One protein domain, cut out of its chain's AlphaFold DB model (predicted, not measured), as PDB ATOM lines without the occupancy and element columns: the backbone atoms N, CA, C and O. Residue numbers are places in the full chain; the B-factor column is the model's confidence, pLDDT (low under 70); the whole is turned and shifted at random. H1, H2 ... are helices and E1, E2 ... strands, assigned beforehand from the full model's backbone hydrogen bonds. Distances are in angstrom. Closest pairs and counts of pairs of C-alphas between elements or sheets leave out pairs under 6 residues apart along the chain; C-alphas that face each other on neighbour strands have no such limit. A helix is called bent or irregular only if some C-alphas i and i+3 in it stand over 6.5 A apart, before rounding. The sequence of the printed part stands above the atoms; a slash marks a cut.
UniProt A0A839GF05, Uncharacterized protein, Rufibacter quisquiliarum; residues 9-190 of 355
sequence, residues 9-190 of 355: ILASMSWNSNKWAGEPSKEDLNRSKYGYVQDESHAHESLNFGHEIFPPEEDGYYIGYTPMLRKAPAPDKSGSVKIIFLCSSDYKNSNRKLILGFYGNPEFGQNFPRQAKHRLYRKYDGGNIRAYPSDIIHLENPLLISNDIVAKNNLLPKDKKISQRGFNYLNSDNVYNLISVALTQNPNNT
ATOM      1  N   ILE A   9      18.039   9.156 -24.022       96.38
ATOM      2  CA  ILE A   9      17.140   8.096 -23.562       96.38
ATOM      3  C   ILE A   9      15.702   8.608 -23.596       96.38
ATOM      4  O   ILE A   9      15.431   9.731 -23.184       96.38
ATOM      5  N   LEU A  10      14.767   7.769 -24.036       96.75
ATOM      6  CA  LEU A  10      13.331   7.960 -23.841       96.75
ATOM      7  C   LEU A  10      12.822   6.947 -22.813       96.75
ATOM      8  O   LEU A  10      12.751   5.749 -23.107       96.75
ATOM      9  N   ALA A  11      12.453   7.424 -21.626       95.06
ATOM     10  CA  ALA A  11      11.973   6.612 -20.512       95.06
ATOM     11  C   ALA A  11      10.505   6.921 -20.179       95.06
ATOM     12  O   ALA A  11      10.060   8.064 -20.239       95.06
ATOM     13  N   SER A  12       9.743   5.888 -19.815       93.50
ATOM     14  CA  SER A  12       8.352   6.043 -19.374       93.50
ATOM     15  C   SER A  12       8.232   6.303 -17.865       93.50
ATOM     16  O   SER A  12       9.069   5.865 -17.080       93.50
ATOM     17  N   MET A  13       7.151   6.958 -17.452       93.38
ATOM     18  CA  MET A  13       6.740   7.123 -16.053       93.38
ATOM     19  C   MET A  13       5.211   7.167 -15.916       93.38
ATOM     20  O   MET A  13       4.493   7.324 -16.914       93.38
ATOM     21  N   SER A  14       4.693   7.026 -14.695       93.38
ATOM     22  CA  SER A  14       3.259   7.117 -14.415       93.38
ATOM     23  C   SER A  14       2.699   8.505 -14.727       93.38
ATOM     24  O   SER A  14       3.407   9.516 -14.784       93.38
ATOM     25  N   TRP A  15       1.394   8.544 -14.982       94.50
ATOM     26  CA  TRP A  15       0.690   9.799 -15.202       94.50
ATOM     27  C   TRP A  15       0.481  10.520 -13.870       94.50
ATOM     28  O   TRP A  15       0.232   9.875 -12.852       94.50
ATOM     29  N   ASN A  16       0.583  11.847 -13.882       95.06
ATOM     30  CA  ASN A  16       0.269  12.688 -12.736       95.06
ATOM     31  C   ASN A  16      -0.396  13.974 -13.231       95.06
ATOM     32  O   ASN A  16       0.257  14.822 -13.841       95.06
ATOM     33  N   SER A  17      -1.690  14.127 -12.947       94.56
ATOM     34  CA  SER A  17      -2.465  15.295 -13.373       94.56
ATOM     35  C   SER A  17      -2.007  16.610 -12.727       94.56
ATOM     36  O   SER A  17      -2.235  17.676 -13.294       94.56
ATOM     37  N   ASN A  18      -1.260  16.553 -11.620       94.56
ATOM     38  CA  ASN A  18      -0.659  17.713 -10.958       94.56
ATOM     39  C   ASN A  18       0.711  18.080 -11.552       94.56
ATOM     40  O   ASN A  18       1.659  18.397 -10.832       94.56
ATOM     41  N   LYS A  19       0.814  18.018 -12.888       94.62
ATOM     42  CA  LYS A  19       1.972  18.451 -13.692       94.62
ATOM     43  C   LYS A  19       3.313  17.828 -13.280       94.62
ATOM     44  O   LYS A  19       4.356  18.436 -13.487       94.62
ATOM     45  N   TRP A  20       3.296  16.640 -12.669       96.00
ATOM     46  CA  TRP A  20       4.493  16.015 -12.079       96.00
ATOM     47  C   TRP A  20       5.282  16.968 -11.158       96.00
ATOM     48  O   TRP A  20       6.511  16.909 -11.076       96.00
ATOM     49  N   ALA A  21       4.551  17.843 -10.466       94.94
ATOM     50  CA  ALA A  21       5.059  18.835  -9.528       94.94
ATOM     51  C   ALA A  21       4.273  18.801  -8.198       94.94
ATOM     52  O   ALA A  21       4.231  19.778  -7.457       94.94
ATOM     53  N   GLY A  22       3.630  17.672  -7.894       93.50
ATOM     54  CA  GLY A  22       2.778  17.495  -6.721       93.50
ATOM     55  C   GLY A  22       2.290  16.056  -6.575       93.50
ATOM     56  O   GLY A  22       2.597  15.200  -7.404       93.50
ATOM     57  N   GLU A  23       1.528  15.773  -5.519       92.50
ATOM     58  CA  GLU A  23       0.987  14.427  -5.296       92.50
ATOM     59  C   GLU A  23      -0.013  14.031  -6.394       92.50
ATOM     60  O   GLU A  23      -0.767  14.886  -6.846       92.50
ATOM     61  N   PRO A  24      -0.059  12.762  -6.826       92.81
ATOM     62  CA  PRO A  24      -1.034  12.312  -7.816       92.81
ATOM     63  C   PRO A  24      -2.448  12.299  -7.219       92.81
ATOM     64  O   PRO A  24      -2.634  12.065  -6.023       92.81
ATOM     65  N   SER A  25      -3.468  12.523  -8.051       94.31
ATOM     66  CA  SER A  25      -4.858  12.365  -7.617       94.31
ATOM     67  C   SER A  25      -5.200  10.887  -7.372       94.31
ATOM     68  O   SER A  25      -4.546   9.984  -7.895       94.31
ATOM     69  N   LYS A  26      -6.281  10.614  -6.627       92.56
ATOM     70  CA  LYS A  26      -6.791   9.237  -6.462       92.56
ATOM     71  C   LYS A  26      -7.112   8.577  -7.806       92.56
ATOM     72  O   LYS A  26      -6.907   7.380  -7.974       92.56
ATOM     73  N   GLU A  27      -7.611   9.359  -8.762       94.00
ATOM     74  CA  GLU A  27      -7.890   8.867 -10.109       94.00
ATOM     75  C   GLU A  27      -6.597   8.473 -10.837       94.00
ATOM     76  O   GLU A  27      -6.550   7.396 -11.428       94.00
ATOM     77  N   ASP A  28      -5.543   9.294 -10.733       94.06
ATOM     78  CA  ASP A  28      -4.234   9.005 -11.334       94.06
ATOM     79  C   ASP A  28      -3.651   7.691 -10.798       94.06
ATOM     80  O   ASP A  28      -3.197   6.851 -11.578       94.06
ATOM     81  N   LEU A  29      -3.708   7.495  -9.475       92.44
ATOM     82  CA  LEU A  29      -3.235   6.278  -8.814       92.44
ATOM     83  C   LEU A  29      -3.999   5.043  -9.313       92.44
ATOM     84  O   LEU A  29      -3.387   4.085  -9.784       92.44
ATOM     85  N   ASN A  30      -5.334   5.098  -9.306       90.38
ATOM     86  CA  ASN A  30      -6.188   3.982  -9.722       90.38
ATOM     87  C   ASN A  30      -6.010   3.619 -11.205       90.38
ATOM     88  O   ASN A  30      -6.071   2.446 -11.574       90.38
ATOM     89  N   ARG A  31      -5.800   4.620 -12.071       91.31
ATOM     90  CA  ARG A  31      -5.642   4.446 -13.525       91.31
ATOM     91  C   ARG A  31      -4.202   4.161 -13.954       91.31
ATOM     92  O   ARG A  31      -3.956   3.995 -15.153       91.31
ATOM     93  N   SER A  32      -3.255   4.111 -13.018       87.69
ATOM     94  CA  SER A  32      -1.856   3.835 -13.328       87.69
ATOM     95  C   SER A  32      -1.686   2.461 -13.981       87.69
ATOM     96  O   SER A  32      -2.327   1.484 -13.613       87.69
ATOM     97  N   LYS A  33      -0.775   2.376 -14.954       84.81
ATOM     98  CA  LYS A  33      -0.384   1.109 -15.604       84.81
ATOM     99  C   LYS A  33       0.752   0.389 -14.874       84.81
ATOM    100  O   LYS A  33       1.262  -0.615 -15.369       84.81
ATOM    101  N   TYR A  34       1.190   0.940 -13.747       83.81
ATOM    102  CA  TYR A  34       2.299   0.440 -12.955       83.81
ATOM    103  C   TYR A  34       1.760  -0.149 -11.654       83.81
ATOM    104  O   TYR A  34       1.226   0.599 -10.839       83.81
ATOM    105  N   GLY A  35       1.935  -1.464 -11.464       79.69
ATOM    106  CA  GLY A  35       1.441  -2.183 -10.280       79.69
ATOM    107  C   GLY A  35       1.889  -1.535  -8.973       79.69
ATOM    108  O   GLY A  35       1.043  -1.181  -8.168       79.69
ATOM    109  N   TYR A  36       3.178  -1.187  -8.847       80.31
ATOM    110  CA  TYR A  36       3.700  -0.511  -7.648       80.31
ATOM    111  C   TYR A  36       2.956   0.791  -7.297       80.31
ATOM    112  O   TYR A  36       2.814   1.115  -6.126       80.31
ATOM    113  N   VAL A  37       2.441   1.526  -8.289       80.19
ATOM    114  CA  VAL A  37       1.673   2.755  -8.031       80.19
ATOM    115  C   VAL A  37       0.292   2.440  -7.471       80.19
ATOM    116  O   VAL A  37      -0.189   3.159  -6.597       80.19
ATOM    117  N   GLN A  38      -0.347   1.388  -7.984       76.56
ATOM    118  CA  GLN A  38      -1.662   0.943  -7.527       76.56
ATOM    119  C   GLN A  38      -1.561   0.305  -6.135       76.56
ATOM    120  O   GLN A  38      -2.348   0.643  -5.254       76.56
ATOM    121  N   ASP A  39      -0.555  -0.545  -5.931       77.38
ATOM    122  CA  ASP A  39      -0.349  -1.330  -4.713       77.38
ATOM    123  C   ASP A  39       0.073  -0.449  -3.525       77.38
ATOM    124  O   ASP A  39      -0.440  -0.604  -2.420       77.38
ATOM    125  N   GLU A  40       0.967   0.520  -3.751       79.75
ATOM    126  CA  GLU A  40       1.512   1.384  -2.690       79.75
ATOM    127  C   GLU A  40       0.782   2.734  -2.587       79.75
ATOM    128  O   GLU A  40       1.084   3.546  -1.710       79.75
ATOM    129  N   SER A  41      -0.174   3.010  -3.489       79.81
ATOM    130  CA  SER A  41      -0.831   4.324  -3.623       79.81
ATOM    131  C   SER A  41       0.178   5.485  -3.695       79.81
ATOM    132  O   SER A  41      -0.048   6.585  -3.174       79.81
ATOM    133  N   HIS A  42       1.320   5.235  -4.343       83.62
ATOM    134  CA  HIS A  42       2.456   6.146  -4.401       83.62
ATOM    135  C   HIS A  42       3.148   6.105  -5.768       83.62
ATOM    136  O   HIS A  42       3.423   5.045  -6.317       83.62
ATOM    137  N   ALA A  43       3.467   7.275  -6.319       88.62
ATOM    138  CA  ALA A  43       4.194   7.407  -7.578       88.62
ATOM    139  C   ALA A  43       5.480   8.208  -7.351       88.62
ATOM    140  O   ALA A  43       5.441   9.436  -7.306       88.62
ATOM    141  N   HIS A  44       6.617   7.529  -7.202       87.94
ATOM    142  CA  HIS A  44       7.915   8.160  -6.913       87.94
ATOM    143  C   HIS A  44       8.327   9.221  -7.956       87.94
ATOM    144  O   HIS A  44       9.006  10.192  -7.642       87.94
ATOM    145  N   GLU A  45       7.871   9.074  -9.200       91.94
ATOM    146  CA  GLU A  45       8.065  10.006 -10.320       91.94
ATOM    147  C   GLU A  45       7.259  11.320 -10.222       91.94
ATOM    148  O   GLU A  45       7.396  12.202 -11.076       91.94
ATOM    149  N   SER A  46       6.399  11.473  -9.211       93.31
ATOM    150  CA  SER A  46       5.433  12.575  -9.110       93.31
ATOM    151  C   SER A  46       6.034  13.969  -8.999       93.31
ATOM    152  O   SER A  46       5.292  14.925  -9.207       93.31
ATOM    153  N   LEU A  47       7.322  14.098  -8.672       95.56
ATOM    154  CA  LEU A  47       7.998  15.387  -8.514       95.56
ATOM    155  C   LEU A  47       9.020  15.684  -9.624       95.56
ATOM    156  O   LEU A  47       9.795  16.630  -9.488       95.56
ATOM    157  N   ASN A  48       9.048  14.914 -10.718       97.31
ATOM    158  CA  ASN A  48      10.049  15.069 -11.785       97.31
ATOM    159  C   ASN A  48      10.137  16.474 -12.396       97.31
ATOM    160  O   ASN A  48      11.206  16.860 -12.858       97.31
ATOM    161  N   PHE A  49       9.051  17.243 -12.397       97.44
ATOM    162  CA  PHE A  49       9.015  18.603 -12.936       97.44
ATOM    163  C   PHE A  49       8.648  19.648 -11.871       97.44
ATOM    164  O   PHE A  49       8.243  20.757 -12.195       97.44
ATOM    165  N   GLY A  50       8.843  19.314 -10.591       96.00
ATOM    166  CA  GLY A  50       8.636  20.214  -9.450       96.00
ATOM    167  C   GLY A  50       9.838  21.091  -9.081       96.00
ATOM    168  O   GLY A  50       9.811  21.729  -8.035       96.00
ATOM    169  N   HIS A  51      10.887  21.131  -9.906       96.06
ATOM    170  CA  HIS A  51      12.161  21.807  -9.613       96.06
ATOM    171  C   HIS A  51      12.068  23.336  -9.486       96.06
ATOM    172  O   HIS A  51      12.976  23.945  -8.938       96.06
ATOM    173  N   GLU A  52      10.984  23.951  -9.963       93.50
ATOM    174  CA  GLU A  52      10.700  25.384  -9.756       93.50
ATOM    175  C   GLU A  52       9.946  25.659  -8.441       93.50
ATOM    176  O   GLU A  52       9.791  26.806  -8.033       93.50
ATOM    177  N   ILE A  53       9.427  24.613  -7.789       94.75
ATOM    178  CA  ILE A  53       8.583  24.714  -6.588       94.75
ATOM    179  C   ILE A  53       9.333  24.213  -5.353       94.75
ATOM    180  O   ILE A  53       9.159  24.744  -4.256       94.75
ATOM    181  N   PHE A  54      10.142  23.167  -5.516       95.38
ATOM    182  CA  PHE A  54      10.816  22.488  -4.416       95.38
ATOM    183  C   PHE A  54      12.326  22.734  -4.442       95.38
ATOM    184  O   PHE A  54      12.905  22.848  -5.524       95.38
ATOM    185  N   PRO A  55      12.968  22.806  -3.262       95.25
ATOM    186  CA  PRO A  55      14.382  23.147  -3.172       95.25
ATOM    187  C   PRO A  55      15.266  22.067  -3.813       95.25
ATOM    188  O   PRO A  55      14.986  20.879  -3.636       95.25
ATOM    189  N   PRO A  56      16.350  22.446  -4.514       96.69
ATOM    190  CA  PRO A  56      17.385  21.495  -4.898       96.69
ATOM    191  C   PRO A  56      18.144  20.984  -3.664       96.69
ATOM    192  O   PRO A  56      18.005  21.508  -2.556       96.69
ATOM    193  N   GLU A  57      18.962  19.960  -3.878       96.62
ATOM    194  CA  GLU A  57      19.940  19.479  -2.907       96.62
ATOM    195  C   GLU A  57      21.050  20.521  -2.670       96.62
ATOM    196  O   GLU A  57      21.200  21.480  -3.431       96.62
ATOM    197  N   GLU A  58      21.846  20.340  -1.611       94.25
ATOM    198  CA  GLU A  58      22.927  21.276  -1.247       94.25
ATOM    199  C   GLU A  58      23.994  21.429  -2.344       94.25
ATOM    200  O   GLU A  58      24.587  22.496  -2.481       94.25
ATOM    201  N   ASP A  59      24.200  20.390  -3.158       94.12
ATOM    202  CA  ASP A  59      25.098  20.408  -4.319       94.12
ATOM    203  C   ASP A  59      24.476  21.074  -5.565       94.12
ATOM    204  O   ASP A  59      25.087  21.112  -6.632       94.12
ATOM    205  N   GLY A  60      23.265  21.624  -5.437       95.81
ATOM    206  CA  GLY A  60      22.554  22.352  -6.482       95.81
ATOM    207  C   GLY A  60      21.763  21.469  -7.446       95.81
ATOM    208  O   GLY A  60      21.061  22.002  -8.308       95.81
ATOM    209  N   TYR A  61      21.823  20.144  -7.315       97.94
ATOM    210  CA  TYR A  61      21.065  19.241  -8.173       97.94
ATOM    211  C   TYR A  61      19.618  19.107  -7.717       97.94
ATOM    212  O   TYR A  61      19.301  19.094  -6.533       97.94
ATOM    213  N   TYR A  62      18.719  18.913  -8.674       98.25
ATOM    214  CA  TYR A  62      17.367  18.460  -8.397       98.25
ATOM    215  C   TYR A  62      17.216  16.994  -8.786       98.25
ATOM    216  O   TYR A  62      17.544  16.588  -9.905       98.25
ATOM    217  N   ILE A  63      16.703  16.199  -7.850       98.12
ATOM    218  CA  ILE A  63      16.530  14.759  -8.023       98.12
ATOM    219  C   ILE A  63      15.163  14.461  -8.650       98.12
ATOM    220  O   ILE A  63      14.130  14.976  -8.219       98.12
ATOM    221  N   GLY A  64      15.162  13.588  -9.647       97.00
ATOM    222  CA  GLY A  64      14.003  12.986 -10.290       97.00
ATOM    223  C   GLY A  64      14.064  11.460 -10.239       97.00
ATOM    224  O   GLY A  64      15.044  10.850  -9.809       97.00
ATOM    225  N   TYR A  65      12.997  10.817 -10.691       95.88
ATOM    226  CA  TYR A  65      12.873   9.370 -10.679       95.88
ATOM    227  C   TYR A  65      12.093   8.845 -11.884       95.88
ATOM    228  O   TYR A  65      11.021   9.339 -12.221       95.88
ATOM    229  N   THR A  66      12.576   7.765 -12.490       93.56
ATOM    230  CA  THR A  66      11.779   6.929 -13.395       93.56
ATOM    231  C   THR A  66      11.914   5.458 -13.010       93.56
ATOM    232  O   THR A  66      13.030   4.973 -12.798       93.56
ATOM    233  N   PRO A  67      10.821   4.676 -13.002       90.88
ATOM    234  CA  PRO A  67      10.907   3.229 -12.792       90.88
ATOM    235  C   PRO A  67      11.811   2.518 -13.812       90.88
ATOM    236  O   PRO A  67      12.303   1.423 -13.546       90.88
ATOM    237  N   MET A  68      12.040   3.122 -14.981       91.75
ATOM    238  CA  MET A  68      12.757   2.487 -16.090       91.75
ATOM    239  C   MET A  68      14.274   2.456 -15.886       91.75
ATOM    240  O   MET A  68      14.947   1.671 -16.546       91.75
ATOM    241  N   LEU A  69      14.799   3.263 -14.959       91.12
ATOM    242  CA  LEU A  69      16.224   3.336 -14.626       91.12
ATOM    243  C   LEU A  69      16.538   2.768 -13.235       91.12
ATOM    244  O   LEU A  69      17.600   3.043 -12.686       91.12
ATOM    245  N   ARG A  70      15.642   1.954 -12.644       86.81
ATOM    246  CA  ARG A  70      15.956   1.215 -11.401       86.81
ATOM    247  C   ARG A  70      17.205   0.345 -11.565       86.81
ATOM    248  O   ARG A  70      18.002   0.234 -10.643       86.81
ATOM    249  N   LYS A  71      17.366  -0.267 -12.743       85.00
ATOM    250  CA  LYS A  71      18.611  -0.921 -13.147       85.00
ATOM    251  C   LYS A  71      19.398   0.048 -14.019       85.00
ATOM    252  O   LYS A  71      18.882   0.502 -15.040       85.00
ATOM    253  N   ALA A  72      20.632   0.331 -13.611       77.44
ATOM    254  CA  ALA A  72      21.529   1.207 -14.345       77.44
ATOM    255  C   ALA A  72      21.677   0.741 -15.805       77.44
ATOM    256  O   ALA A  72      21.872  -0.460 -16.047       77.44
ATOM    257  N   PRO A  73      21.595   1.654 -16.786       84.56
ATOM    258  CA  PRO A  73      21.991   1.348 -18.151       84.56
ATOM    259  C   PRO A  73      23.474   0.953 -18.199       84.56
ATOM    260  O   PRO A  73      24.269   1.417 -17.382       84.56
ATOM    261  N   ALA A  74      23.843   0.072 -19.130       81.88
ATOM    262  CA  ALA A  74      25.209  -0.444 -19.219       81.88
ATOM    263  C   ALA A  74      26.221   0.708 -19.439       81.88
ATOM    264  O   ALA A  74      25.966   1.535 -20.320       81.88
ATOM    265  N   PRO A  75      27.331   0.789 -18.671       79.81
ATOM    266  CA  PRO A  75      28.262   1.925 -18.716       79.81
ATOM    267  C   PRO A  75      28.824   2.239 -20.110       79.81
ATOM    268  O   PRO A  75      28.965   3.401 -20.482       79.81
ATOM    269  N   ASP A  76      29.079   1.203 -20.912       80.25
ATOM    270  CA  ASP A  76      29.545   1.294 -22.301       80.25
ATOM    271  C   ASP A  76      28.523   1.957 -23.239       80.25
ATOM    272  O   ASP A  76      28.884   2.481 -24.291       80.25
ATOM    273  N   LYS A  77      27.242   1.961 -22.855       82.31
ATOM    274  CA  LYS A  77      26.140   2.536 -23.636       82.31
ATOM    275  C   LYS A  77      25.645   3.868 -23.092       82.31
ATOM    276  O   LYS A  77      24.987   4.593 -23.827       82.31
ATOM    277  N   SER A  78      25.926   4.196 -21.834       84.44
ATOM    278  CA  SER A  78      25.422   5.413 -21.191       84.44
ATOM    279  C   SER A  78      26.393   6.593 -21.220       84.44
ATOM    280  O   SER A  78      25.946   7.718 -21.017       84.44
ATOM    281  N   GLY A  79      27.680   6.381 -21.523       82.56
ATOM    282  CA  GLY A  79      28.703   7.438 -21.479       82.56
ATOM    283  C   GLY A  79      28.461   8.634 -22.413       82.56
ATOM    284  O   GLY A  79      28.897   9.746 -22.117       82.56
ATOM    285  N   SER A  80      27.728   8.432 -23.510       85.25
ATOM    286  CA  SER A  80      27.389   9.486 -24.480       85.25
ATOM    287  C   SER A  80      26.041  10.161 -24.217       85.25
ATOM    288  O   SER A  80      25.699  11.112 -24.919       85.25
ATOM    289  N   VAL A  81      25.264   9.694 -23.233       92.19
ATOM    290  CA  VAL A  81      23.916  10.209 -22.973       92.19
ATOM    291  C   VAL A  81      24.008  11.632 -22.434       92.19
ATOM    292  O   VAL A  81      24.592  11.882 -21.382       92.19
ATOM    293  N   LYS A  82      23.386  12.573 -23.145       91.38
ATOM    294  CA  LYS A  82      23.283  13.979 -22.741       91.38
ATOM    295  C   LYS A  82      21.876  14.397 -22.350       91.38
ATOM    296  O   LYS A  82      21.729  15.428 -21.704       91.38
ATOM    297  N   ILE A  83      20.848  13.637 -22.731       95.69
ATOM    298  CA  ILE A  83      19.446  14.002 -22.481       95.69
ATOM    299  C   ILE A  83      18.605  12.761 -22.153       95.69
ATOM    300  O   ILE A  83      18.641  11.768 -22.881       95.69
ATOM    301  N   ILE A  84      17.799  12.827 -21.090       97.62
ATOM    302  CA  ILE A  84      16.782  11.819 -20.756       97.62
ATOM    303  C   ILE A  84      15.394  12.449 -20.872       97.62
ATOM    304  O   ILE A  84      14.995  13.257 -20.036       97.62
ATOM    305  N   PHE A  85      14.639  12.045 -21.889       98.25
ATOM    306  CA  PHE A  85      13.236  12.400 -22.080       98.25
ATOM    307  C   PHE A  85      12.330  11.511 -21.233       98.25
ATOM    308  O   PHE A  85      12.490  10.286 -21.207       98.25
ATOM    309  N   LEU A  86      11.328  12.121 -20.601       97.50
ATOM    310  CA  LEU A  86      10.315  11.422 -19.818       97.50
ATOM    311  C   LEU A  86       8.963  11.478 -20.525       97.50
ATOM    312  O   LEU A  86       8.469  12.553 -20.878       97.50
ATOM    313  N   CYS A  87       8.350  10.313 -20.719       95.94
ATOM    314  CA  CYS A  87       7.034  10.193 -21.330       95.94
ATOM    315  C   CYS A  87       6.026   9.485 -20.426       95.94
ATOM    316  O   CYS A  87       6.376   8.665 -19.580       95.94
ATOM    317  N   SER A  88       4.744   9.782 -20.620       94.81
ATOM    318  CA  SER A  88       3.658   9.146 -19.877       94.81
ATOM    319  C   SER A  88       2.440   8.878 -20.760       94.81
ATOM    320  O   SER A  88       2.344   9.368 -21.885       94.81
ATOM    321  N   SER A  89       1.531   8.031 -20.272       93.81
ATOM    322  CA  SER A  89       0.253   7.731 -20.924       93.81
ATOM    323  C   SER A  89      -0.862   8.567 -20.313       93.81
ATOM    324  O   SER A  89      -1.222   8.361 -19.160       93.81
ATOM    325  N   ASP A  90      -1.451   9.439 -21.119       93.50
ATOM    326  CA  ASP A  90      -2.606  10.256 -20.759       93.50
ATOM    327  C   ASP A  90      -3.879   9.403 -20.825       93.50
ATOM    328  O   ASP A  90      -4.488   9.227 -21.886       93.50
ATOM    329  N   TYR A  91      -4.262   8.814 -19.691       92.00
ATOM    330  CA  TYR A  91      -5.425   7.929 -19.621       92.00
ATOM    331  C   TYR A  91      -6.748   8.657 -19.898       92.00
ATOM    332  O   TYR A  91      -7.709   8.006 -20.304       92.00
ATOM    333  N   LYS A  92      -6.802   9.986 -19.718       91.62
ATOM    334  CA  LYS A  92      -8.005  10.795 -19.978       91.62
ATOM    335  C   LYS A  92      -8.257  10.971 -21.473       91.62
ATOM    336  O   LYS A  92      -9.397  11.142 -21.882       91.62
ATOM    337  N   ASN A  93      -7.210  10.864 -22.289       91.94
ATOM    338  CA  ASN A  93      -7.269  11.041 -23.738       91.94
ATOM    339  C   ASN A  93      -6.835   9.760 -24.459       91.94
ATOM    340  O   ASN A  93      -5.809   9.716 -25.144       91.94
ATOM    341  N   SER A  94      -7.612   8.691 -24.274       89.06
ATOM    342  CA  SER A  94      -7.426   7.404 -24.964       89.06
ATOM    343  C   SER A  94      -6.028   6.802 -24.800       89.06
ATOM    344  O   SER A  94      -5.515   6.140 -25.699       89.06
ATOM    345  N   ASN A  95      -5.395   7.010 -23.639       90.19
ATOM    346  CA  ASN A  95      -4.056   6.502 -23.332       90.19
ATOM    347  C   ASN A  95      -2.952   6.975 -24.293       90.19
ATOM    348  O   ASN A  95      -1.911   6.309 -24.396       90.19
ATOM    349  N   ARG A  96      -3.146   8.115 -24.971       92.44
ATOM    350  CA  ARG A  96      -2.124   8.698 -25.849       92.44
ATOM    351  C   ARG A  96      -0.809   8.896 -25.091       92.44
ATOM    352  O   ARG A  96      -0.800   9.188 -23.896       92.44
ATOM    353  N   LYS A  97       0.317   8.701 -25.777       93.31
ATOM    354  CA  LYS A  97       1.651   8.851 -25.188       93.31
ATOM    355  C   LYS A  97       2.159  10.269 -25.414       93.31
ATOM    356  O   LYS A  97       2.158  10.744 -26.545       93.31
ATOM    357  N   LEU A  98       2.601  10.917 -24.342       95.69
ATOM    358  CA  LEU A  98       3.120  12.282 -24.366       95.69
ATOM    359  C   LEU A  98       4.544  12.304 -23.814       95.69
ATOM    360  O   LEU A  98       4.785  11.717 -22.760       95.69
ATOM    361  N   ILE A  99       5.469  12.981 -24.492       97.12
ATOM    362  CA  ILE A  99       6.747  13.406 -23.908       97.12
ATOM    363  C   ILE A  99       6.490  14.705 -23.160       97.12
ATOM    364  O   ILE A  99       6.018  15.680 -23.736       97.12
ATOM    365  N   LEU A 100       6.787  14.695 -21.870       97.69
ATOM    366  CA  LEU A 100       6.390  15.740 -20.930       97.69
ATOM    367  C   LEU A 100       7.511  16.752 -20.694       97.69
ATOM    368  O   LEU A 100       7.271  17.883 -20.293       97.69
ATOM    369  N   GLY A 101       8.745  16.329 -20.932       98.12
ATOM    370  CA  GLY A 101       9.938  17.089 -20.623       98.12
ATOM    371  C   GLY A 101      11.161  16.195 -20.606       98.12
ATOM    372  O   GLY A 101      11.095  15.015 -20.975       98.12
ATOM    373  N   PHE A 102      12.281  16.756 -20.179       98.44
ATOM    374  CA  PHE A 102      13.544  16.042 -20.114       98.44
ATOM    375  C   PHE A 102      14.486  16.607 -19.055       98.44
ATOM    376  O   PHE A 102      14.348  17.744 -18.608       98.44
ATOM    377  N   TYR A 103      15.463  15.781 -18.697       98.19
ATOM    378  CA  TYR A 103      16.649  16.158 -17.944       98.19
ATOM    379  C   TYR A 103      17.815  16.244 -18.927       98.19
ATOM    380  O   TYR A 103      18.142  15.254 -19.586       98.19
ATOM    381  N   GLY A 104      18.407  17.423 -19.057       94.81
ATOM    382  CA  GLY A 104      19.619  17.658 -19.826       94.81
ATOM    383  C   GLY A 104      20.865  17.589 -18.947       94.81
ATOM    384  O   GLY A 104      20.794  17.863 -17.754       94.81
ATOM    385  N   ASN A 105      21.983  17.154 -19.531       91.31
ATOM    386  CA  ASN A 105      23.215  16.793 -18.817       91.31
ATOM    387  C   ASN A 105      22.970  16.000 -17.514       91.31
ATOM    388  O   ASN A 105      23.498  16.373 -16.466       91.31
ATOM    389  N   PRO A 106      22.143  14.937 -17.538       95.62
ATOM    390  CA  PRO A 106      21.760  14.267 -16.309       95.62
ATOM    391  C   PRO A 106      22.893  13.418 -15.740       95.62
ATOM    392  O   PRO A 106      23.638  12.773 -16.476       95.62
ATOM    393  N   GLU A 107      22.906  13.297 -14.417       94.19
ATOM    394  CA  GLU A 107      23.512  12.165 -13.725       94.19
ATOM    395  C   GLU A 107      22.432  11.122 -13.436       94.19
ATOM    396  O   GLU A 107      21.335  11.445 -12.980       94.19
ATOM    397  N   PHE A 108      22.711   9.854 -13.731       94.38
ATOM    398  CA  PHE A 108      21.728   8.778 -13.623       94.38
ATOM    399  C   PHE A 108      22.402   7.414 -13.464       94.38
ATOM    400  O   PHE A 108      23.613   7.278 -13.613       94.38
ATOM    401  N   GLY A 109      21.598   6.385 -13.186       81.69
ATOM    402  CA  GLY A 109      22.081   5.003 -13.066       81.69
ATOM    403  C   GLY A 109      22.558   4.622 -11.663       81.69
ATOM    404  O   GLY A 109      23.082   3.531 -11.471       81.69
ATOM    405  N   GLN A 110      22.322   5.481 -10.675       88.62
ATOM    406  CA  GLN A 110      22.512   5.195  -9.256       88.62
ATOM    407  C   GLN A 110      21.353   5.779  -8.445       88.62
ATOM    408  O   GLN A 110      20.557   6.554  -8.974       88.62
ATOM    409  N   ASN A 111      21.246   5.395  -7.174       93.75
ATOM    410  CA  ASN A 111      20.277   5.996  -6.263       93.75
ATOM    411  C   ASN A 111      20.838   7.303  -5.689       93.75
ATOM    412  O   ASN A 111      21.946   7.315  -5.154       93.75
ATOM    413  N   PHE A 112      20.059   8.374  -5.765       95.62
ATOM    414  CA  PHE A 112      20.363   9.675  -5.184       95.62
ATOM    415  C   PHE A 112      19.389   9.932  -4.028       95.62
ATOM    416  O   PHE A 112      18.194  10.100  -4.285       95.62
ATOM    417  N   PRO A 113      19.850   9.929  -2.768       95.56
ATOM    418  CA  PRO A 113      19.001  10.274  -1.635       95.56
ATOM    419  C   PRO A 113      18.763  11.786  -1.590       95.56
ATOM    420  O   PRO A 113      19.680  12.564  -1.850       95.56
ATOM    421  N   ARG A 114      17.553  12.203  -1.217       95.31
ATOM    422  CA  ARG A 114      17.257  13.607  -0.916       95.31
ATOM    423  C   ARG A 114      17.698  13.954   0.495       95.31
ATOM    424  O   ARG A 114      17.368  13.246   1.443       95.31
ATOM    425  N   GLN A 115      18.387  15.077   0.630       94.38
ATOM    426  CA  GLN A 115      18.818  15.665   1.899       94.38
ATOM    427  C   GLN A 115      18.140  17.015   2.158       94.38
ATOM    428  O   GLN A 115      17.973  17.422   3.311       94.38
ATOM    429  N   ALA A 116      17.699  17.697   1.099       93.19
ATOM    430  CA  ALA A 116      16.966  18.947   1.193       93.19
ATOM    431  C   ALA A 116      15.726  18.830   2.100       93.19
ATOM    432  O   ALA A 116      14.988  17.840   2.115       93.19
ATOM    433  N   LYS A 117      15.463  19.880   2.883       92.88
ATOM    434  CA  LYS A 117      14.368  19.881   3.860       92.88
ATOM    435  C   LYS A 117      13.085  20.414   3.232       92.88
ATOM    436  O   LYS A 117      12.895  21.620   3.113       92.88
ATOM    437  N   HIS A 118      12.159  19.516   2.910       93.94
ATOM    438  CA  HIS A 118      10.803  19.882   2.503       93.94
ATOM    439  C   HIS A 118       9.776  18.845   2.983       93.94
ATOM    440  O   HIS A 118      10.059  17.649   3.027       93.94
ATOM    441  N   ARG A 119       8.549  19.277   3.323       92.81
ATOM    442  CA  ARG A 119       7.507  18.378   3.868       92.81
ATOM    443  C   ARG A 119       7.207  17.202   2.934       92.81
ATOM    444  O   ARG A 119       7.050  16.084   3.414       92.81
ATOM    445  N   LEU A 120       7.143  17.450   1.624       88.12
ATOM    446  CA  LEU A 120       6.883  16.397   0.634       88.12
ATOM    447  C   LEU A 120       8.064  15.432   0.468       88.12
ATOM    448  O   LEU A 120       7.836  14.271   0.157       88.12
ATOM    449  N   TYR A 121       9.303  15.854   0.731       92.69
ATOM    450  CA  TYR A 121      10.477  14.983   0.563       92.69
ATOM    451  C   TYR A 121      10.524  13.836   1.571       92.69
ATOM    452  O   TYR A 121      11.150  12.825   1.297       92.69
ATOM    453  N   ARG A 122       9.743  13.900   2.658       88.19
ATOM    454  CA  ARG A 122       9.504  12.738   3.532       88.19
ATOM    455  C   ARG A 122       8.860  11.555   2.799       88.19
ATOM    456  O   ARG A 122       9.038  10.422   3.217       88.19
ATOM    457  N   LYS A 123       8.068  11.831   1.758       89.50
ATOM    458  CA  LYS A 123       7.389  10.827   0.924       89.50
ATOM    459  C   LYS A 123       8.169  10.518  -0.358       89.50
ATOM    460  O   LYS A 123       7.935   9.494  -0.980       89.50
ATOM    461  N   TYR A 124       9.039  11.433  -0.776       91.75
ATOM    462  CA  TYR A 124       9.809  11.373  -2.016       91.75
ATOM    463  C   TYR A 124      11.292  11.511  -1.674       91.75
ATOM    464  O   TYR A 124      11.906  12.519  -2.001       91.75
ATOM    465  N   ASP A 125      11.836  10.532  -0.963       91.88
ATOM    466  CA  ASP A 125      13.128  10.580  -0.264       91.88
ATOM    467  C   ASP A 125      14.357  10.325  -1.152       91.88
ATOM    468  O   ASP A 125      15.491  10.391  -0.680       91.88
ATOM    469  N   GLY A 126      14.165  10.080  -2.447       94.44
ATOM    470  CA  GLY A 126      15.262   9.880  -3.385       94.44
ATOM    471  C   GLY A 126      14.820   9.792  -4.839       94.44
ATOM    472  O   GLY A 126      13.681  10.110  -5.198       94.44
ATOM    473  N   GLY A 127      15.749   9.371  -5.690       95.62
ATOM    474  CA  GLY A 127      15.527   9.211  -7.118       95.62
ATOM    475  C   GLY A 127      16.711   8.577  -7.846       95.62
ATOM    476  O   GLY A 127      17.696   8.189  -7.229       95.62
ATOM    477  N   ASN A 128      16.616   8.445  -9.167       95.88
ATOM    478  CA  ASN A 128      17.635   7.777  -9.993       95.88
ATOM    479  C   ASN A 128      18.086   8.574 -11.223       95.88
ATOM    480  O   ASN A 128      18.827   8.063 -12.068       95.88
ATOM    481  N   ILE A 129      17.643   9.826 -11.309       96.94
ATOM    482  CA  ILE A 129      18.127  10.836 -12.243       96.94
ATOM    483  C   ILE A 129      18.301  12.120 -11.433       96.94
ATOM    484  O   ILE A 129      17.474  12.414 -10.574       96.94
ATOM    485  N   ARG A 130      19.323  12.915 -11.713       97.56
ATOM    486  CA  ARG A 130      19.412  14.294 -11.238       97.56
ATOM    487  C   ARG A 130      20.041  15.187 -12.294       97.56
ATOM    488  O   ARG A 130      20.828  14.724 -13.110       97.56
ATOM    489  N   ALA A 131      19.683  16.459 -12.285       97.69
ATOM    490  CA  ALA A 131      20.326  17.495 -13.091       97.69
ATOM    491  C   ALA A 131      20.216  18.830 -12.352       97.69
ATOM    492  O   ALA A 131      19.393  18.968 -11.443       97.69
ATOM    493  N   TYR A 132      21.011  19.822 -12.747       95.69
ATOM    494  CA  TYR A 132      20.783  21.185 -12.275       95.69
ATOM    495  C   TYR A 132      19.385  21.648 -12.693       95.69
ATOM    496  O   TYR A 132      18.983  21.377 -13.828       95.69
ATOM    497  N   PRO A 133      18.649  22.387 -11.840       96.19
ATOM    498  CA  PRO A 133      17.340  22.915 -12.187       96.19
ATOM    499  C   PRO A 133      17.323  23.604 -13.550       96.19
ATOM    500  O   PRO A 133      16.389  23.369 -14.304       96.19
ATOM    501  N   SER A 134      18.363  24.364 -13.924       92.44
ATOM    502  CA  SER A 134      18.456  25.041 -15.229       92.44
ATOM    503  C   SER A 134      18.386  24.111 -16.442       92.44
ATOM    504  O   SER A 134      18.014  24.566 -17.520       92.44
ATOM    505  N   ASP A 135      18.728  22.838 -16.264       94.50
ATOM    506  CA  ASP A 135      18.818  21.836 -17.325       94.50
ATOM    507  C   ASP A 135      17.637  20.848 -17.276       94.50
ATOM    508  O   ASP A 135      17.562  19.915 -18.076       94.50
ATOM    509  N   ILE A 136      16.671  21.062 -16.374       97.88
ATOM    510  CA  ILE A 136      15.406  20.321 -16.345       97.88
ATOM    511  C   ILE A 136      14.345  21.131 -17.076       97.88
ATOM    512  O   ILE A 136      13.968  22.227 -16.657       97.88
ATOM    513  N   ILE A 137      13.830  20.566 -18.164       97.56
ATOM    514  CA  ILE A 137      12.836  21.211 -19.016       97.56
ATOM    515  C   ILE A 137      11.505  20.488 -18.874       97.56
ATOM    516  O   ILE A 137      11.387  19.316 -19.224       97.56
ATOM    517  N   HIS A 138      10.491  21.207 -18.404       97.44
ATOM    518  CA  HIS A 138       9.095  20.789 -18.476       97.44
ATOM    519  C   HIS A 138       8.425  21.487 -19.665       97.44
ATOM    520  O   HIS A 138       8.595  22.693 -19.854       97.44
ATOM    521  N   LEU A 139       7.704  20.729 -20.492       95.38
ATOM    522  CA  LEU A 139       7.029  21.250 -21.677       95.38
ATOM    523  C   LEU A 139       5.598  21.648 -21.318       95.38
ATOM    524  O   LEU A 139       4.805  20.811 -20.892       95.38
ATOM    525  N   GLU A 140       5.257  22.918 -21.528       91.31
ATOM    526  CA  GLU A 140       3.886  23.414 -21.358       91.31
ATOM    527  C   GLU A 140       2.927  22.756 -22.355       91.31
ATOM    528  O   GLU A 140       1.790  22.441 -22.006       91.31
ATOM    529  N   ASN A 141       3.426  22.490 -23.566       91.12
ATOM    530  CA  ASN A 141       2.785  21.697 -24.604       91.12
ATOM    531  C   ASN A 141       3.551  20.372 -24.770       91.12
ATOM    532  O   ASN A 141       4.542  20.321 -25.512       91.12
ATOM    533  N   PRO A 142       3.130  19.295 -24.075       96.00
ATOM    534  CA  PRO A 142       3.742  17.980 -24.205       96.00
ATOM    535  C   PRO A 142       3.663  17.424 -25.628       96.00
ATOM    536  O   PRO A 142       2.641  17.551 -26.304       96.00
ATOM    537  N   LEU A 143       4.709  16.721 -26.058       93.12
ATOM    538  CA  LEU A 143       4.798  16.219 -27.429       93.12
ATOM    539  C   LEU A 143       4.031  14.911 -27.562       93.12
ATOM    540  O   LEU A 143       4.381  13.906 -26.937       93.12
ATOM    541  N   LEU A 144       3.016  14.896 -28.422       91.00
ATOM    542  CA  LEU A 144       2.324  13.666 -28.780       91.00
ATOM    543  C   LEU A 144       3.264  12.733 -29.547       91.00
ATOM    544  O   LEU A 144       3.773  13.091 -30.606       91.00
ATOM    545  N   ILE A 145       3.436  11.511 -29.044       88.88
ATOM    546  CA  ILE A 145       4.169  10.455 -29.739       88.88
ATOM    547  C   ILE A 145       3.238   9.284 -30.062       88.88
ATOM    548  O   ILE A 145       2.584   8.695 -29.202       88.88
ATOM    549  N   SER A 146       3.195   8.932 -31.340       87.88
ATOM    550  CA  SER A 146       2.570   7.724 -31.878       87.88
ATOM    551  C   SER A 146       3.548   7.067 -32.848       87.88
ATOM    552  O   SER A 146       4.522   7.701 -33.252       87.88
ATOM    553  N   ASN A 147       3.311   5.815 -33.244       83.31
ATOM    554  CA  ASN A 147       4.187   5.152 -34.217       83.31
ATOM    555  C   ASN A 147       4.295   5.960 -35.525       83.31
ATOM    556  O   ASN A 147       5.393   6.104 -36.056       83.31
ATOM    557  N   ASP A 148       3.192   6.559 -35.981       77.25
ATOM    558  CA  ASP A 148       3.169   7.377 -37.199       77.25
ATOM    559  C   ASP A 148       3.947   8.683 -37.031       77.25
ATOM    560  O   ASP A 148       4.742   9.047 -37.895       77.25
ATOM    561  N   ILE A 149       3.773   9.378 -35.901       75.56
ATOM    562  CA  ILE A 149       4.498  10.625 -35.616       75.56
ATOM    563  C   ILE A 149       5.996  10.348 -35.469       75.56
ATOM    564  O   ILE A 149       6.815  11.105 -35.992       75.56
ATOM    565  N   VAL A 150       6.352   9.258 -34.789       77.69
ATOM    566  CA  VAL A 150       7.738   8.823 -34.603       77.69
ATOM    567  C   VAL A 150       8.394   8.509 -35.942       77.69
ATOM    568  O   VAL A 150       9.500   8.984 -36.185       77.69
ATOM    569  N   ALA A 151       7.714   7.766 -36.819       72.75
ATOM    570  CA  ALA A 151       8.223   7.441 -38.147       72.75
ATOM    571  C   ALA A 151       8.341   8.691 -39.032       72.75
ATOM    572  O   ALA A 151       9.378   8.904 -39.657       72.75
ATOM    573  N   LYS A 152       7.309   9.545 -39.042       71.06
ATOM    574  CA  LYS A 152       7.261  10.771 -39.852       71.06
ATOM    575  C   LYS A 152       8.364  11.763 -39.485       71.06
ATOM    576  O   LYS A 152       8.924  12.388 -40.376       71.06
ATOM    577  N   ASN A 153       8.663  11.911 -38.195       68.75
ATOM    578  CA  ASN A 153       9.611  12.913 -37.698       68.75
ATOM    579  C   ASN A 153      10.951  12.307 -37.244       68.75
ATOM    580  O   ASN A 153      11.770  13.012 -36.663       68.75
ATOM    581  N   ASN A 154      11.178  11.010 -37.487       76.00
ATOM    582  CA  ASN A 154      12.397  10.288 -37.107       76.00
ATOM    583  C   ASN A 154      12.788  10.495 -35.622       76.00
ATOM    584  O   ASN A 154      13.927  10.847 -35.296       76.00
ATOM    585  N   LEU A 155      11.817  10.320 -34.715       81.31
ATOM    586  CA  LEU A 155      11.978  10.627 -33.281       81.31
ATOM    587  C   LEU A 155      12.629   9.497 -32.471       81.31
ATOM    588  O   LEU A 155      13.137   9.744 -31.381       81.31
ATOM    589  N   LEU A 156      12.604   8.264 -32.979       88.06
ATOM    590  CA  LEU A 156      13.253   7.083 -32.397       88.06
ATOM    591  C   LEU A 156      14.082   6.377 -33.487       88.06
ATOM    592  O   LEU A 156      13.829   6.598 -34.677       88.06
ATOM    593  N   PRO A 157      15.021   5.485 -33.117       85.94
ATOM    594  CA  PRO A 157      15.698   4.627 -34.085       85.94
ATOM    595  C   PRO A 157      14.698   3.775 -34.884       85.94
ATOM    596  O   PRO A 157      13.678   3.335 -34.351       85.94
ATOM    597  N   LYS A 158      14.989   3.529 -36.169       78.94
ATOM    598  CA  LYS A 158      14.045   2.920 -37.133       78.94
ATOM    599  C   LYS A 158      13.539   1.527 -36.740       78.94
ATOM    600  O   LYS A 158      12.461   1.128 -37.168       78.94
ATOM    601  N   ASP A 159      14.309   0.786 -35.952       81.75
ATOM    602  CA  ASP A 159      13.988  -0.554 -35.459       81.75
ATOM    603  C   ASP A 159      13.254  -0.544 -34.102       81.75
ATOM    604  O   ASP A 159      12.899  -1.602 -33.579       81.75
ATOM    605  N   LYS A 160      13.011   0.634 -33.509       83.69
ATOM    606  CA  LYS A 160      12.412   0.774 -32.177       83.69
ATOM    607  C   LYS A 160      10.976   1.279 -32.245       83.69
ATOM    608  O   LYS A 160      10.647   2.246 -32.923       83.69
ATOM    609  N   LYS A 161      10.112   0.644 -31.450       86.81
ATOM    610  CA  LYS A 161       8.766   1.144 -31.130       86.81
ATOM    611  C   LYS A 161       8.806   1.943 -29.832       86.81
ATOM    612  O   LYS A 161       9.731   1.793 -29.032       86.81
ATOM    613  N   ILE A 162       7.778   2.756 -29.587       85.69
ATOM    614  CA  ILE A 162       7.612   3.442 -28.301       85.69
ATOM    615  C   ILE A 162       7.477   2.380 -27.207       85.69
ATOM    616  O   ILE A 162       6.513   1.611 -27.192       85.69
ATOM    617  N   SER A 163       8.458   2.321 -26.307       76.44
ATOM    618  CA  SER A 163       8.458   1.323 -25.247       76.44
ATOM    619  C   SER A 163       7.308   1.562 -24.264       76.44
ATOM    620  O   SER A 163       7.043   2.693 -23.852       76.44
ATOM    621  N   GLN A 164       6.617   0.485 -23.878       65.75
ATOM    622  CA  GLN A 164       5.688   0.496 -22.743       65.75
ATOM    623  C   GLN A 164       6.345   0.020 -21.442       65.75
ATOM    624  O   GLN A 164       5.860   0.352 -20.363       65.75
ATOM    625  N   ARG A 165       7.434  -0.756 -21.543       67.75
ATOM    626  CA  ARG A 165       8.214  -1.305 -20.428       67.75
ATOM    627  C   ARG A 165       9.702  -1.181 -20.766       67.75
ATOM    628  O   ARG A 165      10.164  -1.762 -21.742       67.75
ATOM    629  N   GLY A 166      10.440  -0.428 -19.960       82.88
ATOM    630  CA  GLY A 166      11.842  -0.072 -20.181       82.88
ATOM    631  C   GLY A 166      12.018   1.306 -20.825       82.88
ATOM    632  O   GLY A 166      11.158   2.183 -20.737       82.88
ATOM    633  N   PHE A 167      13.154   1.494 -21.482       92.19
ATOM    634  CA  PHE A 167      13.522   2.738 -22.148       92.19
ATOM    635  C   PHE A 167      14.116   2.446 -23.528       92.19
ATOM    636  O   PHE A 167      14.539   1.323 -23.803       92.19
ATOM    637  N   ASN A 168      14.145   3.458 -24.390       93.81
ATOM    638  CA  ASN A 168      14.837   3.395 -25.675       93.81
ATOM    639  C   ASN A 168      16.057   4.308 -25.643       93.81
ATOM    640  O   ASN A 168      15.940   5.455 -25.214       93.81
ATOM    641  N   TYR A 169      17.191   3.824 -26.144       94.12
ATOM    642  CA  TYR A 169      18.284   4.710 -26.527       94.12
ATOM    643  C   TYR A 169      17.913   5.478 -27.794       94.12
ATOM    644  O   TYR A 169      17.211   4.968 -28.669       94.12
ATOM    645  N   LEU A 170      18.395   6.710 -27.858       93.00
ATOM    646  CA  LEU A 170      18.237   7.645 -28.956       93.00
ATOM    647  C   LEU A 170      19.633   8.027 -29.436       93.00
ATOM    648  O   LEU A 170      20.511   8.279 -28.611       93.00
ATOM    649  N   ASN A 171      19.841   8.094 -30.744       89.25
ATOM    650  CA  ASN A 171      21.057   8.695 -31.284       89.25
ATOM    651  C   ASN A 171      20.923  10.228 -31.347       89.25
ATOM    652  O   ASN A 171      19.858  10.783 -31.054       89.25
ATOM    653  N   SER A 172      21.999  10.919 -31.718       81.00
ATOM    654  CA  SER A 172      22.016  12.383 -31.783       81.00
ATOM    655  C   SER A 172      20.913  12.946 -32.676       81.00
ATOM    656  O   SER A 172      20.208  13.852 -32.245       81.00
ATOM    657  N   ASP A 173      20.670  12.364 -33.854       79.00
ATOM    658  CA  ASP A 173      19.607  12.815 -34.764       79.00
ATOM    659  C   ASP A 173      18.214  12.719 -34.129       79.00
ATOM    660  O   ASP A 173      17.401  13.633 -34.265       79.00
ATOM    661  N   ASN A 174      17.920  11.631 -33.413       88.81
ATOM    662  CA  ASN A 174      16.638  11.475 -32.725       88.81
ATOM    663  C   ASN A 174      16.445  12.539 -31.639       88.81
ATOM    664  O   ASN A 174      15.375  13.144 -31.547       88.81
ATOM    665  N   VAL A 175      17.486  12.775 -30.835       86.44
ATOM    666  CA  VAL A 175      17.484  13.811 -29.795       86.44
ATOM    667  C   VAL A 175      17.259  15.185 -30.422       86.44
ATOM    668  O   VAL A 175      16.408  15.936 -29.953       86.44
ATOM    669  N   TYR A 176      17.952  15.486 -31.518       78.38
ATOM    670  CA  TYR A 176      17.798  16.736 -32.257       78.38
ATOM    671  C   TYR A 176      16.373  16.921 -32.762       78.38
ATOM    672  O   TYR A 176      15.767  17.952 -32.493       78.38
ATOM    673  N   ASN A 177      15.790  15.903 -33.399       76.81
ATOM    674  CA  ASN A 177      14.418  15.979 -33.900       76.81
ATOM    675  C   ASN A 177      13.404  16.217 -32.775       76.81
ATOM    676  O   ASN A 177      12.481  17.012 -32.940       76.81
ATOM    677  N   LEU A 178      13.581  15.565 -31.623       84.19
ATOM    678  CA  LEU A 178      12.727  15.784 -30.456       84.19
ATOM    679  C   LEU A 178      12.836  17.213 -29.922       84.19
ATOM    680  O   LEU A 178      11.810  17.828 -29.641       84.19
ATOM    681  N   ILE A 179      14.052  17.751 -29.811       84.75
ATOM    682  CA  ILE A 179      14.272  19.130 -29.363       84.75
ATOM    683  C   ILE A 179      13.713  20.138 -30.372       84.75
ATOM    684  O   ILE A 179      13.060  21.092 -29.959       84.75
ATOM    685  N   SER A 180      13.894  19.920 -31.677       77.75
ATOM    686  CA  SER A 180      13.309  20.774 -32.717       77.75
ATOM    687  C   SER A 180      11.786  20.814 -32.606       77.75
ATOM    688  O   SER A 180      11.207  21.892 -32.516       77.75
ATOM    689  N   VAL A 181      11.132  19.649 -32.510       78.00
ATOM    690  CA  VAL A 181       9.673  19.578 -32.321       78.00
ATOM    691  C   VAL A 181       9.255  20.253 -31.009       78.00
ATOM    692  O   VAL A 181       8.237  20.945 -30.980       78.00
ATOM    693  N   ALA A 182      10.044  20.102 -29.939       84.75
ATOM    694  CA  ALA A 182       9.790  20.772 -28.667       84.75
ATOM    695  C   ALA A 182       9.832  22.296 -28.795       84.75
ATOM    696  O   ALA A 182       8.902  22.948 -28.328       84.75
ATOM    697  N   LEU A 183      10.855  22.851 -29.453       80.69
ATOM    698  CA  LEU A 183      10.995  24.289 -29.698       80.69
ATOM    699  C   LEU A 183       9.826  24.829 -30.524       80.69
ATOM    700  O   LEU A 183       9.232  25.836 -30.151       80.69
ATOM    701  N   THR A 184       9.447  24.127 -31.597       77.75
ATOM    702  CA  THR A 184       8.318  24.524 -32.450       77.75
ATOM    703  C   THR A 184       6.994  24.535 -31.683       77.75
ATOM    704  O   THR A 184       6.191  25.445 -31.860       77.75
ATOM    705  N   GLN A 185       6.748  23.542 -30.822       81.81
ATOM    706  CA  GLN A 185       5.501  23.450 -30.049       81.81
ATOM    707  C   GLN A 185       5.512  24.296 -28.767       81.81
ATOM    708  O   GLN A 185       4.455  24.564 -28.196       81.81
ATOM    709  N   ASN A 186       6.685  24.725 -28.303       86.00
ATOM    710  CA  ASN A 186       6.866  25.502 -27.078       86.00
ATOM    711  C   ASN A 186       7.707  26.771 -27.347       86.00
ATOM    712  O   ASN A 186       8.719  26.978 -26.673       86.00
ATOM    713  N   PRO A 187       7.307  27.653 -28.289       81.00
ATOM    714  CA  PRO A 187       8.135  28.786 -28.730       81.00
ATOM    715  C   PRO A 187       8.431  29.790 -27.606       81.00
ATOM    716  O   PRO A 187       9.473  30.446 -27.590       81.00
ATOM    717  N   ASN A 188       7.538  29.874 -26.620       88.44
ATOM    718  CA  ASN A 188       7.670  30.788 -25.489       88.44
ATOM    719  C   ASN A 188       8.501  30.211 -24.335       88.44
ATOM    720  O   ASN A 188       8.861  30.963 -23.432       88.44
ATOM    721  N   ASN A 189       8.876  28.926 -24.369       89.56
ATOM    722  CA  ASN A 189       9.653  28.300 -23.300       89.56
ATOM    723  C   ASN A 189      11.106  28.810 -23.329       89.56
ATOM    724  O   ASN A 189      11.947  28.350 -24.104       89.56
ATOM    725  N   THR A 190      11.392  29.818 -22.503       90.69
ATOM    726  CA  THR A 190      12.710  30.467 -22.397       90.69
ATOM    727  C   THR A 190      13.777  29.509 -21.890       90.69
ATOM    728  O   THR A 190      14.908  29.552 -22.362       90.69
TER     729      THR A 190
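AT A GLANCE: This is residues 9 to 190 of the 355 residues of an uncharacterized protein of Rufibacter quisquiliarum (UniProt A0A839GF05). A strongly twisted sheet of five strands has the long helix H7 across one face, and E4 turns sharply into E5 to join it to a smaller sheet of three strands. H5 and H6 lie toward opposite ends of the longest axis, and H1 and H2 make a small corner off both sheets. The printed part has 182 residues, with seven named helices and eight named strands in the order E1 H1 H2 H3 E2 H4 E3 E4 E5 H5 E6 E7 H6 E8 H7. The large sheet, E7 E4 E3 E1 E8, is mixed, the small one, E2 E6 E5, antiparallel, and the class is mixed, helices and strands. The whole is compact, with a radius of gyration of the C-alphas of 15.5 A and spans of 44 by 35 by 35 A.

IN THESE COORDINATES: Find C-alpha 9 at (17.140, 8.096, -23.562), where E1, residues 9 to 12, begins. Next come H1, 26 to 30, H2, 35 to 40, irregular H3, 44 to 47, with its end C-alphas 7.4 A apart, E2, 62 to 64, and H4, 75 to 78. E3, 83 to 90, runs 22.4 A and E4, 96 to 104, runs 24.3 A. Then read E5, 107 to 113, H5, 119 to 122, E6, 126 to 131, and E7, 136 to 145, which bends by 88 degrees at residue 140. H6, 147 to 153, and E8, 167 to 170, lead to H7, 172 to 185, 20.0 A long, ending at C-alpha 185 (5.501, 23.450, -30.049).

HOW THE PARTS SIT: Look at E1 and E3, parallel, with N 11 and O 85 2.9 A apart. E1 and E8 are antiparallel, N 10 to O 168 2.8 A. E3 and E4 form a hairpin, N 86 to O 101 2.9 A; E4 and E7 are antiparallel, N 99 to O 143 2.8 A. H7 is on this sheet at a height of 9.1 A, two layers, a helix on one face of a sheet; it runs across the strands, at 70 degrees to E4 on the local plane. E4 runs on into E5 at 85 degrees. E6 is antiparallel to E5, N 107 to O 130 2.8 A, and to E2, N 64 to O 129 2.8 A. H3 is on this small sheet. H1 and H2 only just touch, only at the corner, Leu 29 and Gln 38 having the closest C-alphas, 5.7 A. H4, H5 and H6 are on neither sheet, H6 only just. Every O i to N i+4 pair is within hydrogen-bond range in H1, H2, H6 and H7; H3, H4 and H5 are too short for one.

THE WHOLE: The C-alphas farthest apart, of Lys 117 and Lys 152, are 45.2 A apart. The printed part has no cut. The links E1 to H1, H3 to E2 and H6 to E8 are long. The mean pLDDT of the printed part is 89.7; residues 153, 164 and 165 are under 70.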